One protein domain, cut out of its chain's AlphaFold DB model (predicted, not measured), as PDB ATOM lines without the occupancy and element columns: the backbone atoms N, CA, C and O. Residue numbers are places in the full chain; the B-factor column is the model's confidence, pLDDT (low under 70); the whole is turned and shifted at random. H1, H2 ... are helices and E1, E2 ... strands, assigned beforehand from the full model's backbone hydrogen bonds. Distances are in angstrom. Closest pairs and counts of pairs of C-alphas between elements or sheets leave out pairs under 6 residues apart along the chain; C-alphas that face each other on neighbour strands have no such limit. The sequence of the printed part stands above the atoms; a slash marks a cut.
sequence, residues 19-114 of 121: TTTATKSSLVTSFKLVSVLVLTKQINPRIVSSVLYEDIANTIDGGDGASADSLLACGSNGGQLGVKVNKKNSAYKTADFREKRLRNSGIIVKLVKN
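AT A GLANCE: This is residues 19 to 114 of the 121 residues of an uncharacterized protein of Ophiocordyceps polyrhachis-furcata BCC 54312 (UniProt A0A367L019). A twisted antiparallel sheet of five strands forms one wall, with the helix H1 over one of its faces and no named helix over the other. The hairpin of E1 and E2 makes one side of this wall, the short E4 lies at the other edge, and two very short helices, H2 and H3, lie well away from the sheet at the far end of the stretch that joins E4 to E5. The printed part has 96 residues with three named helices and five named strands, in the order E1 E2 E3 H1 E4 H2 H3 E5, and the sheet runs E1 E2 E3 E5 E4. The class is mixed, helices and strands, though under half of the residues, 47, are in named elements. The whole is compact, with a radius of gyration of the C-alphas of 13.8 A and spans of 41 by 35 by 20 A.

HOW THE PARTS SIT: The inner strands E3, residues 36 to 42, and E5, residues 107 to 113, are antiparallel neighbours at 155 degrees; N 39 and O 110 are within hydrogen-bond range at 2.8 A, as are N 110 and O 39 at 2.8 A. On the other side of E3, E2, residues 26 to 32, is its antiparallel neighbour at 160 degrees, with N 31 and O 38 2.8 A apart. E1, residues 19 to 23, is an edge strand and forms a hairpin with E2, with N 26 and O 23 3.2 A apart; E2 and E3 form another hairpin. E1, E2 and E3 make a meander, each strand the antiparallel neighbour of the one before. E4, residues 80 to 82, is the other edge strand, antiparallel to E5 at 159 degrees, with N 109 and O 81 2.8 A apart. From edge to edge the strands' lines turn by 85 degrees. H1, residues 53 to 61, is on the sheet at a height of 9.9 A. It lies over E5, and only just not over E3 and E4, with 5 of its C-alphas falling on E5 and 2 on each of the others. It runs slantwise to the strands, at 52 degrees to E5 on the local plane. The closest C-alphas of H1 and E5 are those of Ile 56 and Val 109, 7.3 A apart. E3, H1 and E4 form a split strand-helix-strand unit, two strands running the same way with E5 between them in the sheet, and its crossover is left-handed. H2, residues 90 to 93, and H3, residues 95 to 99, are close but not clearly touching; their closest C-alphas, those of Ala 91 and Phe 97, are 7.5 A apart. Neither is on the sheet, and both are apart from H1. In H1 and H3 every O i to N i+4 pair is within hydrogen-bond range, while H2 is too short for such a pair.

IN THESE COORDINATES: E3 spans 19.9 A, E5 19.8 A and E2 18.8 A from first to last C-alpha; E1 spans 12.6 A, H1 12.3 A, E4 7.1 A, H3 5.8 A and H2 5.1 A. E1 begins at C-alpha 19, (-12.037, -17.784, 2.053). H1 begins at C-alpha 53, (-4.450, -8.348, -6.499), and E5 ends at C-alpha 113, (-24.136, -7.185, -0.888).

THE WHOLE: The two C-alphas farthest apart are those of Ser 76 and Glu 99, 41.6 A. The printed part has no cut. The link from H1 to E4 is long, residues 62 to 79 with no named element. The mean pLDDT of the printed part is 73.0; residues 19 to 35, 64 to 69 and 74 to 78 are under 70, and the mean of E1 is 35.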
ATOM      1  N   THR A  19     -11.555 -16.400   2.199       36.91
ATOM      2  CA  THR A  19     -12.037 -17.784   2.053       36.91
ATOM      3  C   THR A  19     -12.130 -18.140   0.573       36.91
ATOM      4  O   THR A  19     -12.856 -17.505  -0.186       36.91
ATOM      5  N   THR A  20     -11.390 -19.165   0.143       36.88
ATOM      6  CA  THR A  20     -11.485 -19.710  -1.221       36.88
ATOM      7  C   THR A  20     -12.344 -20.969  -1.193       36.88
ATOM      8  O   THR A  20     -11.959 -21.951  -0.561       36.88
ATOM      9  N   THR A  21     -13.484 -20.970  -1.884       36.19
ATOM     10  CA  THR A  21     -14.328 -22.161  -2.056       36.19
ATOM     11  C   THR A  21     -14.282 -22.626  -3.511       36.19
ATOM     12  O   THR A  21     -14.766 -21.970  -4.430       36.19
ATOM     13  N   ALA A  22     -13.674 -23.788  -3.753       32.88
ATOM     14  CA  ALA A  22     -13.685 -24.415  -5.071       32.88
ATOM     15  C   ALA A  22     -14.977 -25.232  -5.236       32.88
ATOM     16  O   ALA A  22     -15.129 -26.281  -4.612       32.88
ATOM     17  N   THR A  23     -15.908 -24.781  -6.083       32.50
ATOM     18  CA  THR A  23     -17.050 -25.603  -6.519       32.50
ATOM     19  C   THR A  23     -16.787 -26.195  -7.904       32.50
ATOM     20  O   THR A  23     -16.124 -25.605  -8.755       32.50
ATOM     21  N   LYS A  24     -17.291 -27.417  -8.106       35.38
ATOM     22  CA  LYS A  24     -16.897 -28.449  -9.089       35.38
ATOM     23  C   LYS A  24     -16.892 -28.079 -10.591       35.38
ATOM     24  O   LYS A  24     -16.669 -28.963 -11.406       35.38
ATOM     25  N   SER A  25     -17.125 -26.826 -10.984       37.69
ATOM     26  CA  SER A  25     -17.070 -26.398 -12.397       37.69
ATOM     27  C   SER A  25     -16.734 -24.910 -12.613       37.69
ATOM     28  O   SER A  25     -16.647 -24.439 -13.745       37.69
ATOM     29  N   SER A  26     -16.527 -24.138 -11.544       41.38
ATOM     30  CA  SER A  26     -16.161 -22.722 -11.623       41.38
ATOM     31  C   SER A  26     -15.364 -22.378 -10.377       41.38
ATOM     32  O   SER A  26     -15.882 -22.469  -9.267       41.38
ATOM     33  N   LEU A  27     -14.104 -21.983 -10.548       46.94
ATOM     34  CA  LEU A  27     -13.350 -21.431  -9.436       46.94
ATOM     35  C   LEU A  27     -13.896 -20.025  -9.157       46.94
ATOM     36  O   LEU A  27     -13.848 -19.160 -10.035       46.94
ATOM     37  N   VAL A  28     -14.472 -19.840  -7.970       47.66
ATOM     38  CA  VAL A  28     -14.960 -18.550  -7.484       47.66
ATOM     39  C   VAL A  28     -14.108 -18.168  -6.282       47.66
ATOM     40  O   VAL A  28     -14.052 -18.909  -5.303       47.66
ATOM     41  N   THR A  29     -13.415 -17.034  -6.365       54.16
ATOM     42  CA  THR A  29     -12.699 -16.465  -5.216       54.16
ATOM     43  C   THR A  29     -13.491 -15.275  -4.703       54.16
ATOM     44  O   THR A  29     -13.827 -14.381  -5.486       54.16
ATOM     45  N   SER A  30     -13.787 -15.286  -3.405       52.88
ATOM     46  CA  SER A  30     -14.643 -14.305  -2.744       52.88
ATOM     47  C   SER A  30     -13.858 -13.508  -1.700       52.88
ATOM     48  O   SER A  30     -13.125 -14.095  -0.905       52.88
ATOM     49  N   PHE A  31     -14.031 -12.187  -1.671       56.62
ATOM     50  CA  PHE A  31     -13.454 -11.293  -0.664       56.62
ATOM     51  C   PHE A  31     -14.571 -10.658   0.157       56.62
ATOM     52  O   PHE A  31     -15.442 -10.006  -0.415       56.62
ATOM     53  N   LYS A  32     -14.556 -10.844   1.479       54.44
ATOM     54  CA  LYS A  32     -15.534 -10.233   2.387       54.44
ATOM     55  C   LYS A  32     -14.974  -8.933   2.961       54.44
ATOM     56  O   LYS A  32     -13.946  -8.945   3.634       54.44
ATOM     57  N   LEU A  33     -15.664  -7.830   2.696       56.47
ATOM     58  CA  LEU A  33     -15.602  -6.582   3.457       56.47
ATOM     59  C   LEU A  33     -16.925  -6.456   4.224       56.47
ATOM     60  O   LEU A  33     -17.923  -7.033   3.796       56.47
ATOM     61  N   VAL A  34     -16.938  -5.714   5.338       55.38
ATOM     62  CA  VAL A  34     -18.056  -5.678   6.307       55.38
ATOM     63  C   VAL A  34     -19.432  -5.579   5.629       55.38
ATOM     64  O   VAL A  34     -20.303  -6.373   5.948       55.38
ATOM     65  N   SER A  35     -19.602  -4.739   4.602       65.06
ATOM     66  CA  SER A  35     -20.867  -4.581   3.861       65.06
ATOM     67  C   SER A  35     -20.889  -5.155   2.433       65.06
ATOM     68  O   SER A  35     -21.963  -5.306   1.842       65.06
ATOM     69  N   VAL A  36     -19.732  -5.487   1.846       70.31
ATOM     70  CA  VAL A  36     -19.608  -5.834   0.416       70.31
ATOM     71  C   VAL A  36     -18.796  -7.110   0.224       70.31
ATOM     72  O   VAL A  36     -17.694  -7.265   0.744       70.31
ATOM     73  N   LEU A  37     -19.324  -8.013  -0.594       73.62
ATOM     74  CA  LEU A  37     -18.663  -9.233  -1.030       73.62
ATOM     75  C   LEU A  37     -18.182  -9.068  -2.479       73.62
ATOM     76  O   LEU A  37     -18.971  -8.838  -3.393       73.62
ATOM     77  N   VAL A  38     -16.877  -9.207  -2.705       77.31
ATOM     78  CA  VAL A  38     -16.279  -9.209  -4.047       77.31
ATOM     79  C   VAL A  38     -16.205 -10.644  -4.536       77.31
ATOM     80  O   VAL A  38     -15.491 -11.457  -3.959       77.31
ATOM     81  N   LEU A  39     -16.902 -10.964  -5.616       78.50
ATOM     82  CA  LEU A  39     -16.863 -12.269  -6.262       78.50
ATOM     83  C   LEU A  39     -16.026 -12.192  -7.529       78.50
ATOM     84  O   LEU A  39     -16.232 -11.317  -8.367       78.50
ATOM     85  N   THR A  40     -15.124 -13.147  -7.710       81.25
ATOM     86  CA  THR A  40     -14.379 -13.306  -8.959       81.25
ATOM     87  C   THR A  40     -14.763 -14.608  -9.636       81.25
ATOM     88  O   THR A  40     -14.925 -15.635  -8.982       81.25
ATOM     89  N   LYS A  41     -14.932 -14.575 -10.955       81.56
ATOM     90  CA  LYS A  41     -15.290 -15.746 -11.755       81.56
ATOM     91  C   LYS A  41     -14.382 -15.856 -12.962       81.56
ATOM     92  O   LYS A  41     -14.229 -14.901 -13.723       81.56
ATOM     93  N   GLN A  42     -13.868 -17.057 -13.194       80.81
ATOM     94  CA  GLN A  42     -13.226 -17.388 -14.456       80.81
ATOM     95  C   GLN A  42     -14.283 -17.689 -15.532       80.81
ATOM     96  O   GLN A  42     -15.152 -18.538 -15.343       80.81
ATOM     97  N   ILE A  43     -14.217 -16.997 -16.672       82.38
ATOM     98  CA  ILE A  43     -15.200 -17.124 -17.763       82.38
ATOM     99  C   ILE A  43     -15.008 -18.439 -18.526       82.38
ATOM    100  O   ILE A  43     -15.979 -19.075 -18.927       82.38
ATOM    101  N   ASN A  44     -13.754 -18.848 -18.734       76.62
ATOM    102  CA  ASN A  44     -13.416 -20.059 -19.474       76.62
ATOM    103  C   ASN A  44     -12.692 -21.061 -18.561       76.62
ATOM    104  O   ASN A  44     -11.538 -20.819 -18.206       76.62
ATOM    105  N   PRO A  45     -13.305 -22.204 -18.213       75.19
ATOM    106  CA  PRO A  45     -12.694 -23.188 -17.319       75.19
ATOM    107  C   PRO A  45     -11.484 -23.911 -17.937       75.19
ATOM    108  O   PRO A  45     -10.714 -24.534 -17.215       75.19
ATOM    109  N   ARG A  46     -11.281 -23.826 -19.261       78.06
ATOM    110  CA  ARG A  46     -10.150 -24.460 -19.965       78.06
ATOM    111  C   ARG A  46      -8.873 -23.621 -19.948       78.06
ATOM    112  O   ARG A  46      -7.826 -24.097 -20.377       78.06
ATOM    113  N   ILE A  47      -8.959 -22.364 -19.516       75.94
ATOM    114  CA  ILE A  47      -7.835 -21.428 -19.495       75.94
ATOM    115  C   ILE A  47      -7.431 -21.202 -18.049       75.94
ATOM    116  O   ILE A  47      -8.225 -20.685 -17.275       75.94
ATOM    117  N   VAL A  48      -6.189 -21.508 -17.687       79.25
ATOM    118  CA  VAL A  48      -5.682 -21.152 -16.359       79.25
ATOM    119  C   VAL A  48      -5.398 -19.655 -16.343       79.25
ATOM    120  O   VAL A  48      -4.477 -19.181 -17.014       79.25
ATOM    121  N   SER A  49      -6.231 -18.904 -15.627       81.75
ATOM    122  CA  SER A  49      -6.119 -17.450 -15.557       81.75
ATOM    123  C   SER A  49      -5.482 -17.031 -14.235       81.75
ATOM    124  O   SER A  49      -5.777 -17.602 -13.190       81.75
ATOM    125  N   SER A  50      -4.597 -16.042 -14.276       83.62
ATOM    126  CA  SER A  50      -3.952 -15.486 -13.091       83.62
ATOM    127  C   SER A  50      -3.771 -13.989 -13.280       83.62
ATOM    128  O   SER A  50      -3.274 -13.540 -14.314       83.62
ATOM    129  N   VAL A  51      -4.224 -13.238 -12.285       84.06
ATOM    130  CA  VAL A  51      -4.128 -11.781 -12.222       84.06
ATOM    131  C   VAL A  51      -3.588 -11.382 -10.860       84.06
ATOM    132  O   VAL A  51      -3.690 -12.153  -9.900       84.06
ATOM    133  N   LEU A  52      -3.012 -10.190 -10.774       84.81
ATOM    134  CA  LEU A  52      -2.529  -9.654  -9.513       84.81
ATOM    135  C   LEU A  52      -3.683  -9.067  -8.701       84.81
ATOM    136  O   LEU A  52      -4.709  -8.654  -9.242       84.81
ATOM    137  N   TYR A  53      -3.488  -8.995  -7.387       81.31
ATOM    138  CA  TYR A  53      -4.450  -8.348  -6.499       81.31
ATOM    139  C   TYR A  53      -4.630  -6.864  -6.842       81.31
ATOM    140  O   TYR A  53      -5.758  -6.388  -6.874       81.31
ATOM    141  N   GLU A  54      -3.546  -6.162  -7.180       81.44
ATOM    142  CA  GLU A  54      -3.597  -4.762  -7.623       81.44
ATOM    143  C   GLU A  54      -4.473  -4.571  -8.866       81.44
ATOM    144  O   GLU A  54      -5.182  -3.579  -8.965       81.44
ATOM    145  N   ASP A  55      -4.499  -5.535  -9.790       84.50
ATOM    146  CA  ASP A  55      -5.354  -5.445 -10.973       84.50
ATOM    147  C   ASP A  55      -6.830  -5.567 -10.584       84.50
ATOM    148  O   ASP A  55      -7.682  -4.873 -11.135       84.50
ATOM    149  N   ILE A  56      -7.148  -6.422  -9.604       84.12
ATOM    150  CA  ILE A  56      -8.501  -6.540  -9.047       84.12
ATOM    151  C   ILE A  56      -8.874  -5.260  -8.288       84.12
ATOM    152  O   ILE A  56      -9.962  -4.738  -8.517       84.12
ATOM    153  N   ALA A  57      -7.982  -4.730  -7.448       82.56
ATOM    154  CA  ALA A  57      -8.197  -3.488  -6.705       82.56
ATOM    155  C   ALA A  57      -8.463  -2.312  -7.657       82.56
ATOM    156  O   ALA A  57      -9.543  -1.736  -7.605       82.56
ATOM    157  N   ASN A  58      -7.585  -2.102  -8.645       84.00
ATOM    158  CA  ASN A  58      -7.725  -1.067  -9.677       84.00
ATOM    159  C   ASN A  58      -8.994  -1.230 -10.531       84.00
ATOM    160  O   ASN A  58      -9.506  -0.267 -11.099       84.00
ATOM    161  N   THR A  59      -9.512  -2.454 -10.669       85.00
ATOM    162  CA  THR A  59     -10.803  -2.700 -11.334       85.00
ATOM    163  C   THR A  59     -11.972  -2.226 -10.467       85.00
ATOM    164  O   THR A  59     -12.985  -1.763 -10.994       85.00
ATOM    165  N   ILE A  60     -11.841  -2.346  -9.146       82.56
ATOM    166  CA  ILE A  60     -12.867  -1.961  -8.181       82.56
ATOM    167  C   ILE A  60     -12.901  -0.444  -8.007       82.56
ATOM    168  O   ILE A  60     -13.949   0.154  -8.241       82.56
ATOM    169  N   ASP A  61     -11.776   0.165  -7.635       80.81
ATOM    170  CA  ASP A  61     -11.687   1.583  -7.261       80.81
ATOM    171  C   ASP A  61     -11.271   2.514  -8.412       80.81
ATOM    172  O   ASP A  61     -11.563   3.708  -8.382       80.81
ATOM    173  N   GLY A  62     -10.685   1.965  -9.478       77.88
ATOM    174  CA  GLY A  62     -10.200   2.728 -10.628       77.88
ATOM    175  C   GLY A  62      -8.725   3.130 -10.550       77.88
ATOM    176  O   GLY A  62      -8.261   3.781 -11.486       77.88
ATOM    177  N   GLY A  63      -8.001   2.730  -9.500       76.88
ATOM    178  CA  GLY A  63      -6.587   3.030  -9.269       76.88
ATOM    179  C   GLY A  63      -6.288   4.509  -8.995       76.88
ATOM    180  O   GLY A  63      -7.188   5.301  -8.700       76.88
ATOM    181  N   ASP A  64      -5.007   4.882  -9.119       67.31
ATOM    182  CA  ASP A  64      -4.508   6.257  -8.962       67.31
ATOM    183  C   ASP A  64      -5.136   7.188 -10.014       67.31
ATOM    184  O   ASP A  64      -4.619   7.368 -11.119       67.31
ATOM    185  N   GLY A  65      -6.292   7.756  -9.675       59.78
ATOM    186  CA  GLY A  65      -7.068   8.634 -10.549       59.78
ATOM    187  C   GLY A  65      -8.526   8.231 -10.764       59.78
ATOM    188  O   GLY A  65      -9.092   8.701 -11.748       59.78
ATOM    189  N   ALA A  66      -9.107   7.379  -9.898       58.19
ATOM    190  CA  ALA A  66     -10.548   7.087  -9.780       58.19
ATOM    191  C   ALA A  66     -11.285   7.174 -11.128       58.19
ATOM    192  O   ALA A  66     -12.158   8.013 -11.355       58.19
ATOM    193  N   SER A  67     -10.836   6.343 -12.069       57.09
ATOM    194  CA  SER A  67     -11.358   6.313 -13.430       57.09
ATOM    195  C   SER A  67     -12.866   6.025 -13.411       57.09
ATOM    196  O   SER A  67     -13.325   5.142 -12.686       57.09
ATOM    197  N   ALA A  68     -13.627   6.718 -14.268       60.56
ATOM    198  CA  ALA A  68     -15.068   6.506 -14.467       60.56
ATOM    199  C   ALA A  68     -15.440   5.069 -14.894       60.56
ATOM    200  O   ALA A  68     -16.608   4.697 -14.871       60.56
ATOM    201  N   ASP A  69     -14.448   4.247 -15.245       68.38
ATOM    202  CA  ASP A  69     -14.620   2.855 -15.644       68.38
ATOM    203  C   ASP A  69     -14.381   1.879 -14.471       68.38
ATOM    204  O   ASP A  69     -13.971   0.740 -14.696       68.38
ATOM    205  N   SER A  70     -14.504   2.306 -13.214       77.62
ATOM    206  CA  SER A  70     -14.367   1.431 -12.041       77.62
ATOM    207  C   SER A  70     -15.707   0.810 -11.630       77.62
ATOM    208  O   SER A  70     -16.780   1.314 -11.969       77.62
ATOM    209  N   LEU A  71     -15.677  -0.301 -10.888       78.38
ATOM    210  CA  LEU A  71     -16.914  -0.898 -10.365       78.38
ATOM    211  C   LEU A  71     -17.627   0.019  -9.369       78.38
ATOM    212  O   LEU A  71     -18.856   0.004  -9.332       78.38
ATOM    213  N   LEU A  72     -16.880   0.820  -8.604       76.00
ATOM    214  CA  LEU A  72     -17.445   1.828  -7.705       76.00
ATOM    215  C   LEU A  72     -18.086   3.000  -8.465       76.00
ATOM    216  O   LEU A  72     -19.051   3.582  -7.980       76.00
ATOM    217  N   ALA A  73     -17.608   3.312  -9.673       72.00
ATOM    218  CA  ALA A  73     -18.222   4.317 -10.541       72.00
ATOM    219  C   ALA A  73     -19.488   3.807 -11.263       72.00
ATOM    220  O   ALA A  73     -20.253   4.606 -11.799       72.00
ATOM    221  N   CYS A  74     -19.764   2.495 -11.249       67.56
ATOM    222  CA  CYS A  74     -20.870   1.858 -11.979       67.56
ATOM    223  C   CYS A  74     -22.267   2.047 -11.325       67.56
ATOM    224  O   CYS A  74     -23.198   1.281 -11.578       67.56
ATOM    225  N   GLY A  75     -22.441   3.088 -10.502       60.66
ATOM    226  CA  GLY A  75     -23.711   3.454  -9.866       60.66
ATOM    227  C   GLY A  75     -24.113   2.578  -8.671       60.66
ATOM    228  O   GLY A  75     -23.360   1.735  -8.191       60.66
ATOM    229  N   SER A  76     -25.337   2.786  -8.175       55.94
ATOM    230  CA  SER A  76     -25.809   2.329  -6.855       55.94
ATOM    231  C   SER A  76     -25.929   0.811  -6.670       55.94
ATOM    232  O   SER A  76     -26.041   0.347  -5.541       55.94
ATOM    233  N   ASN A  77     -25.936   0.034  -7.757       57.41
ATOM    234  CA  ASN A  77     -26.249  -1.400  -7.717       57.41
ATOM    235  C   ASN A  77     -25.031  -2.317  -7.863       57.41
ATOM    236  O   ASN A  77     -25.191  -3.535  -7.794       57.41
ATOM    237  N   GLY A  78     -23.832  -1.756  -8.057       63.00
ATOM    238  CA  GLY A  78     -22.624  -2.538  -8.302       63.00
ATOM    239  C   GLY A  78     -22.652  -3.254  -9.658       63.00
ATOM    240  O   GLY A  78     -23.604  -3.933 -10.044       63.00
ATOM    241  N   GLY A  79     -21.579  -3.093 -10.425       76.56
ATOM    242  CA  GLY A  79     -21.437  -3.734 -11.728       76.56
ATOM    243  C   GLY A  79     -20.790  -5.118 -11.661       76.56
ATOM    244  O   GLY A  79     -20.362  -5.613 -10.614       76.56
ATOM    245  N   GLN A  80     -20.643  -5.715 -12.839       82.94
ATOM    246  CA  GLN A  80     -19.611  -6.714 -13.089       82.94
ATOM    247  C   GLN A  80     -18.652  -6.165 -14.141       82.94
ATOM    248  O   GLN A  80     -19.088  -5.562 -15.122       82.94
ATOM    249  N   LEU A  81     -17.358  -6.390 -13.957       86.25
ATOM    250  CA  LEU A  81     -16.342  -5.892 -14.871       86.25
ATOM    251  C   LEU A  81     -15.233  -6.924 -15.034       86.25
ATOM    252  O   LEU A  81     -14.864  -7.623 -14.091       86.25
ATOM    253  N   GLY A  82     -14.710  -7.043 -16.251       87.38
ATOM    254  CA  GLY A  82     -13.488  -7.808 -16.477       87.38
ATOM    255  C   GLY A  82     -12.322  -7.170 -15.724       87.38
ATOM    256  O   GLY A  82     -12.228  -5.946 -15.674       87.38
ATOM    257  N   VAL A  83     -11.430  -7.989 -15.160       86.94
ATOM    258  CA  VAL A  83     -10.239  -7.471 -14.471       86.94
ATOM    259  C   VAL A  83      -9.413  -6.620 -15.439       86.94
ATOM    260  O   VAL A  83      -8.978  -7.097 -16.493       86.94
ATOM    261  N   LYS A  84      -9.171  -5.364 -15.066       87.50
ATOM    262  CA  LYS A  84      -8.278  -4.438 -15.755       87.50
ATOM    263  C   LYS A  84      -6.839  -4.749 -15.388       87.50
ATOM    264  O   LYS A  84      -6.328  -4.305 -14.369       87.50
ATOM    265  N   VAL A  85      -6.185  -5.515 -16.250       86.69
ATOM    266  CA  VAL A  85      -4.799  -5.914 -16.019       86.69
ATOM    267  C   VAL A  85      -3.802  -4.883 -16.530       86.69
ATOM    268  O   VAL A  85      -3.784  -4.541 -17.718       86.69
ATOM    269  N   ASN A  86      -2.853  -4.516 -15.673       86.50
ATOM    270  CA  ASN A  86      -1.636  -3.832 -16.063       86.50
ATOM    271  C   ASN A  86      -0.646  -4.801 -16.733       86.50
ATOM    272  O   ASN A  86       0.273  -5.350 -16.120       86.50
ATOM    273  N   LYS A  87      -0.776  -4.969 -18.053       84.94
ATOM    274  CA  LYS A  87       0.106  -5.839 -18.860       84.94
ATOM    275  C   LYS A  87       1.588  -5.435 -18.828       84.94
ATOM    276  O   LYS A  87       2.435  -6.211 -19.273       84.94
ATOM    277  N   LYS A  88       1.917  -4.226 -18.357       87.69
ATOM    278  CA  LYS A  88       3.305  -3.768 -18.231       87.69
ATOM    279  C   LYS A  88       3.997  -4.357 -16.999       87.69
ATOM    280  O   LYS A  88       5.229  -4.387 -17.001       87.69
ATOM    281  N   ASN A  89       3.242  -4.856 -16.012       84.94
ATOM    282  CA  ASN A  89       3.796  -5.438 -14.792       84.94
ATOM    283  C   ASN A  89       4.727  -6.626 -15.123       84.94
ATOM    284  O   ASN A  89       4.398  -7.505 -15.929       84.94
ATOM    285  N   SER A  90       5.922  -6.633 -14.525       88.75
ATOM    286  CA  SER A  90       6.951  -7.657 -14.736       88.75
ATOM    287  C   SER A  90       6.524  -9.046 -14.261       88.75
ATOM    288  O   SER A  90       7.011 -10.031 -14.816       88.75
ATOM    289  N   ALA A  91       5.578  -9.151 -13.322       83.69
ATOM    290  CA  ALA A  91       5.036 -10.421 -12.846       83.69
ATOM    291  C   ALA A  91       4.483 -11.284 -13.995       83.69
ATOM    292  O   ALA A  91       4.683 -12.498 -14.017       83.69
ATOM    293  N   TYR A  92       3.899 -10.650 -15.021       82.75
ATOM    294  CA  TYR A  92       3.386 -11.314 -16.227       82.75
ATOM    295  C   TYR A  92       4.464 -11.745 -17.226       82.75
ATOM    296  O   TYR A  92       4.183 -12.444 -18.202       82.75
ATOM    297  N   LYS A  93       5.707 -11.314 -17.017       87.56
ATOM    298  CA  LYS A  93       6.858 -11.651 -17.862       87.56
ATOM    299  C   LYS A  93       7.746 -12.726 -17.236       87.56
ATOM    300  O   LYS A  93       8.697 -13.146 -17.889       87.56
ATOM    301  N   THR A  94       7.438 -13.160 -16.015       84.75
ATOM    302  CA  THR A  94       8.194 -14.197 -15.304       84.75
ATOM    303  C   THR A  94       8.165 -15.529 -16.057       84.75
ATOM    304  O   THR A  94       7.204 -15.837 -16.772       84.75
ATOM    305  N   ALA A  95       9.232 -16.318 -15.894       85.31
ATOM    306  CA  ALA A  95       9.322 -17.666 -16.452       85.31
ATOM    307  C   ALA A  95       8.141 -18.519 -15.975       85.31
ATOM    308  O   ALA A  95       7.406 -19.048 -16.801       85.31
ATOM    309  N   ASP A  96       7.853 -18.492 -14.672       80.38
ATOM    310  CA  ASP A  96       6.694 -19.143 -14.058       80.38
ATOM    311  C   ASP A  96       5.368 -18.850 -14.769       80.38
ATOM    312  O   ASP A  96       4.599 -19.772 -15.045       80.38
ATOM    313  N   PHE A  97       5.091 -17.582 -15.092       76.94
ATOM    314  CA  PHE A  97       3.849 -17.195 -15.761       76.94
ATOM    315  C   PHE A  97       3.757 -17.775 -17.182       76.94
ATOM    316  O   PHE A  97       2.697 -18.238 -17.611       76.94
ATOM    317  N   ARG A  98       4.882 -17.788 -17.905       83.88
ATOM    318  CA  ARG A  98       4.972 -18.278 -19.288       83.88
ATOM    319  C   ARG A  98       4.968 -19.802 -19.367       83.88
ATOM    320  O   ARG A  98       4.223 -20.369 -20.163       83.88
ATOM    321  N   GLU A  99       5.764 -20.460 -18.533       83.69
ATOM    322  CA  GLU A  99       5.923 -21.915 -18.483       83.69
ATOM    323  C   GLU A  99       4.626 -22.602 -18.060       83.69
ATOM    324  O   GLU A  99       4.209 -23.581 -18.680       83.69
ATOM    325  N   LYS A 100       3.916 -22.030 -17.080       78.75
ATOM    326  CA  LYS A 100       2.593 -22.509 -16.648       78.75
ATOM    327  C   LYS A 100       1.461 -22.096 -17.599       78.75
ATOM    328  O   LYS A 100       0.304 -22.414 -17.334       78.75
ATOM    329  N   ARG A 101       1.778 -21.413 -18.711       81.88
ATOM    330  CA  ARG A 101       0.833 -20.939 -19.742       81.88
ATOM    331  C   ARG A 101      -0.345 -20.150 -19.158       81.88
ATOM    332  O   ARG A 101      -1.477 -20.272 -19.634       81.88
ATOM    333  N   LEU A 102      -0.075 -19.356 -18.125       82.50
ATOM    334  CA  LEU A 102      -1.095 -18.558 -17.456       82.50
ATOM    335  C   LEU A 102      -1.576 -17.439 -18.379       82.50
ATOM    336  O   LEU A 102      -0.819 -16.888 -19.182       82.50
ATOM    337  N   ARG A 103      -2.857 -17.090 -18.266       84.31
ATOM    338  CA  ARG A 103      -3.439 -15.940 -18.960       84.31
ATOM    339  C   ARG A 103      -3.851 -14.869 -17.973       84.31
ATOM    340  O   ARG A 103      -4.506 -15.141 -16.978       84.31
ATOM    341  N   ASN A 104      -3.537 -13.626 -18.295       85.12
ATOM    342  CA  ASN A 104      -3.937 -12.466 -17.509       85.12
ATOM    343  C   ASN A 104      -5.283 -11.895 -17.985       85.12
ATOM    344  O   ASN A 104      -5.477 -10.691 -18.094       85.12
ATOM    345  N   SER A 105      -6.202 -12.778 -18.367       85.19
ATOM    346  CA  SER A 105      -7.486 -12.427 -18.974       85.19
ATOM    347  C   SER A 105      -8.503 -13.519 -18.688       85.19
ATOM    348  O   SER A 105      -8.112 -14.670 -18.526       85.19
ATOM    349  N   GLY A 106      -9.794 -13.196 -18.753       83.50
ATOM    350  CA  GLY A 106     -10.857 -14.188 -18.566       83.50
ATOM    351  C   GLY A 106     -11.314 -14.329 -17.116       83.50
ATOM    352  O   GLY A 106     -11.935 -15.336 -16.783       83.50
ATOM    353  N   ILE A 107     -11.035 -13.323 -16.283       84.94
ATOM    354  CA  ILE A 107     -11.581 -13.177 -14.933       84.94
ATOM    355  C   ILE A 107     -12.516 -11.963 -14.920       84.94
ATOM    356  O   ILE A 107     -12.156 -10.894 -15.417       84.94
ATOM    357  N   ILE A 108     -13.712 -12.146 -14.367       85.38
ATOM    358  CA  ILE A 108     -14.695 -11.092 -14.088       85.38
ATOM    359  C   ILE A 108     -14.769 -10.900 -12.580       85.38
ATOM    360  O   ILE A 108     -14.786 -11.883 -11.843       85.38
ATOM    361  N   VAL A 109     -14.854  -9.650 -12.147       85.75
ATOM    362  CA  VAL A 109     -15.102  -9.234 -10.768       85.75
ATOM    363  C   VAL A 109     -16.522  -8.686 -10.681       85.75
ATOM    364  O   VAL A 109     -16.958  -7.946 -11.562       85.75
ATOM    365  N   LYS A 110     -17.246  -9.048  -9.627       83.38
ATOM    366  CA  LYS A 110     -18.572  -8.526  -9.305       83.38
ATOM    367  C   LYS A 110     -18.618  -8.132  -7.837       83.38
ATOM    368  O   LYS A 110     -18.180  -8.900  -6.986       83.38
ATOM    369  N   LEU A 111     -19.191  -6.971  -7.554       80.12
ATOM    370  CA  LEU A 111     -19.533  -6.572  -6.193       80.12
ATOM    371  C   LEU A 111     -20.968  -7.007  -5.904       80.12
ATOM    372  O   LEU A 111     -21.858  -6.806  -6.730       80.12
ATOM    373  N   VAL A 112     -21.193  -7.635  -4.757       77.75
ATOM    374  CA  VAL A 112     -22.529  -7.975  -4.260       77.75
ATOM    375  C   VAL A 112     -22.649  -7.565  -2.798       77.75
ATOM    376  O   VAL A 112     -21.640  -7.425  -2.105       77.75
ATOM    377  N   LYS A 113     -23.882  -7.377  -2.319       74.62
ATOM    378  CA  LYS A 113     -24.136  -7.185  -0.888       74.62
ATOM    379  C   LYS A 113     -23.605  -8.397  -0.121       74.62
ATOM    380  O   LYS A 113     -23.811  -9.533  -0.552       74.62
ATOM    381  N   ASN A 114     -22.902  -8.154   0.980       73.31
ATOM    382  CA  ASN A 114     -22.488  -9.223   1.876       73.31
ATOM    383  C   ASN A 114     -23.718  -9.710   2.674       73.31
ATOM    384  O   ASN A 114     -24.297  -8.897   3.389       73.31
TER     385      ASN A 114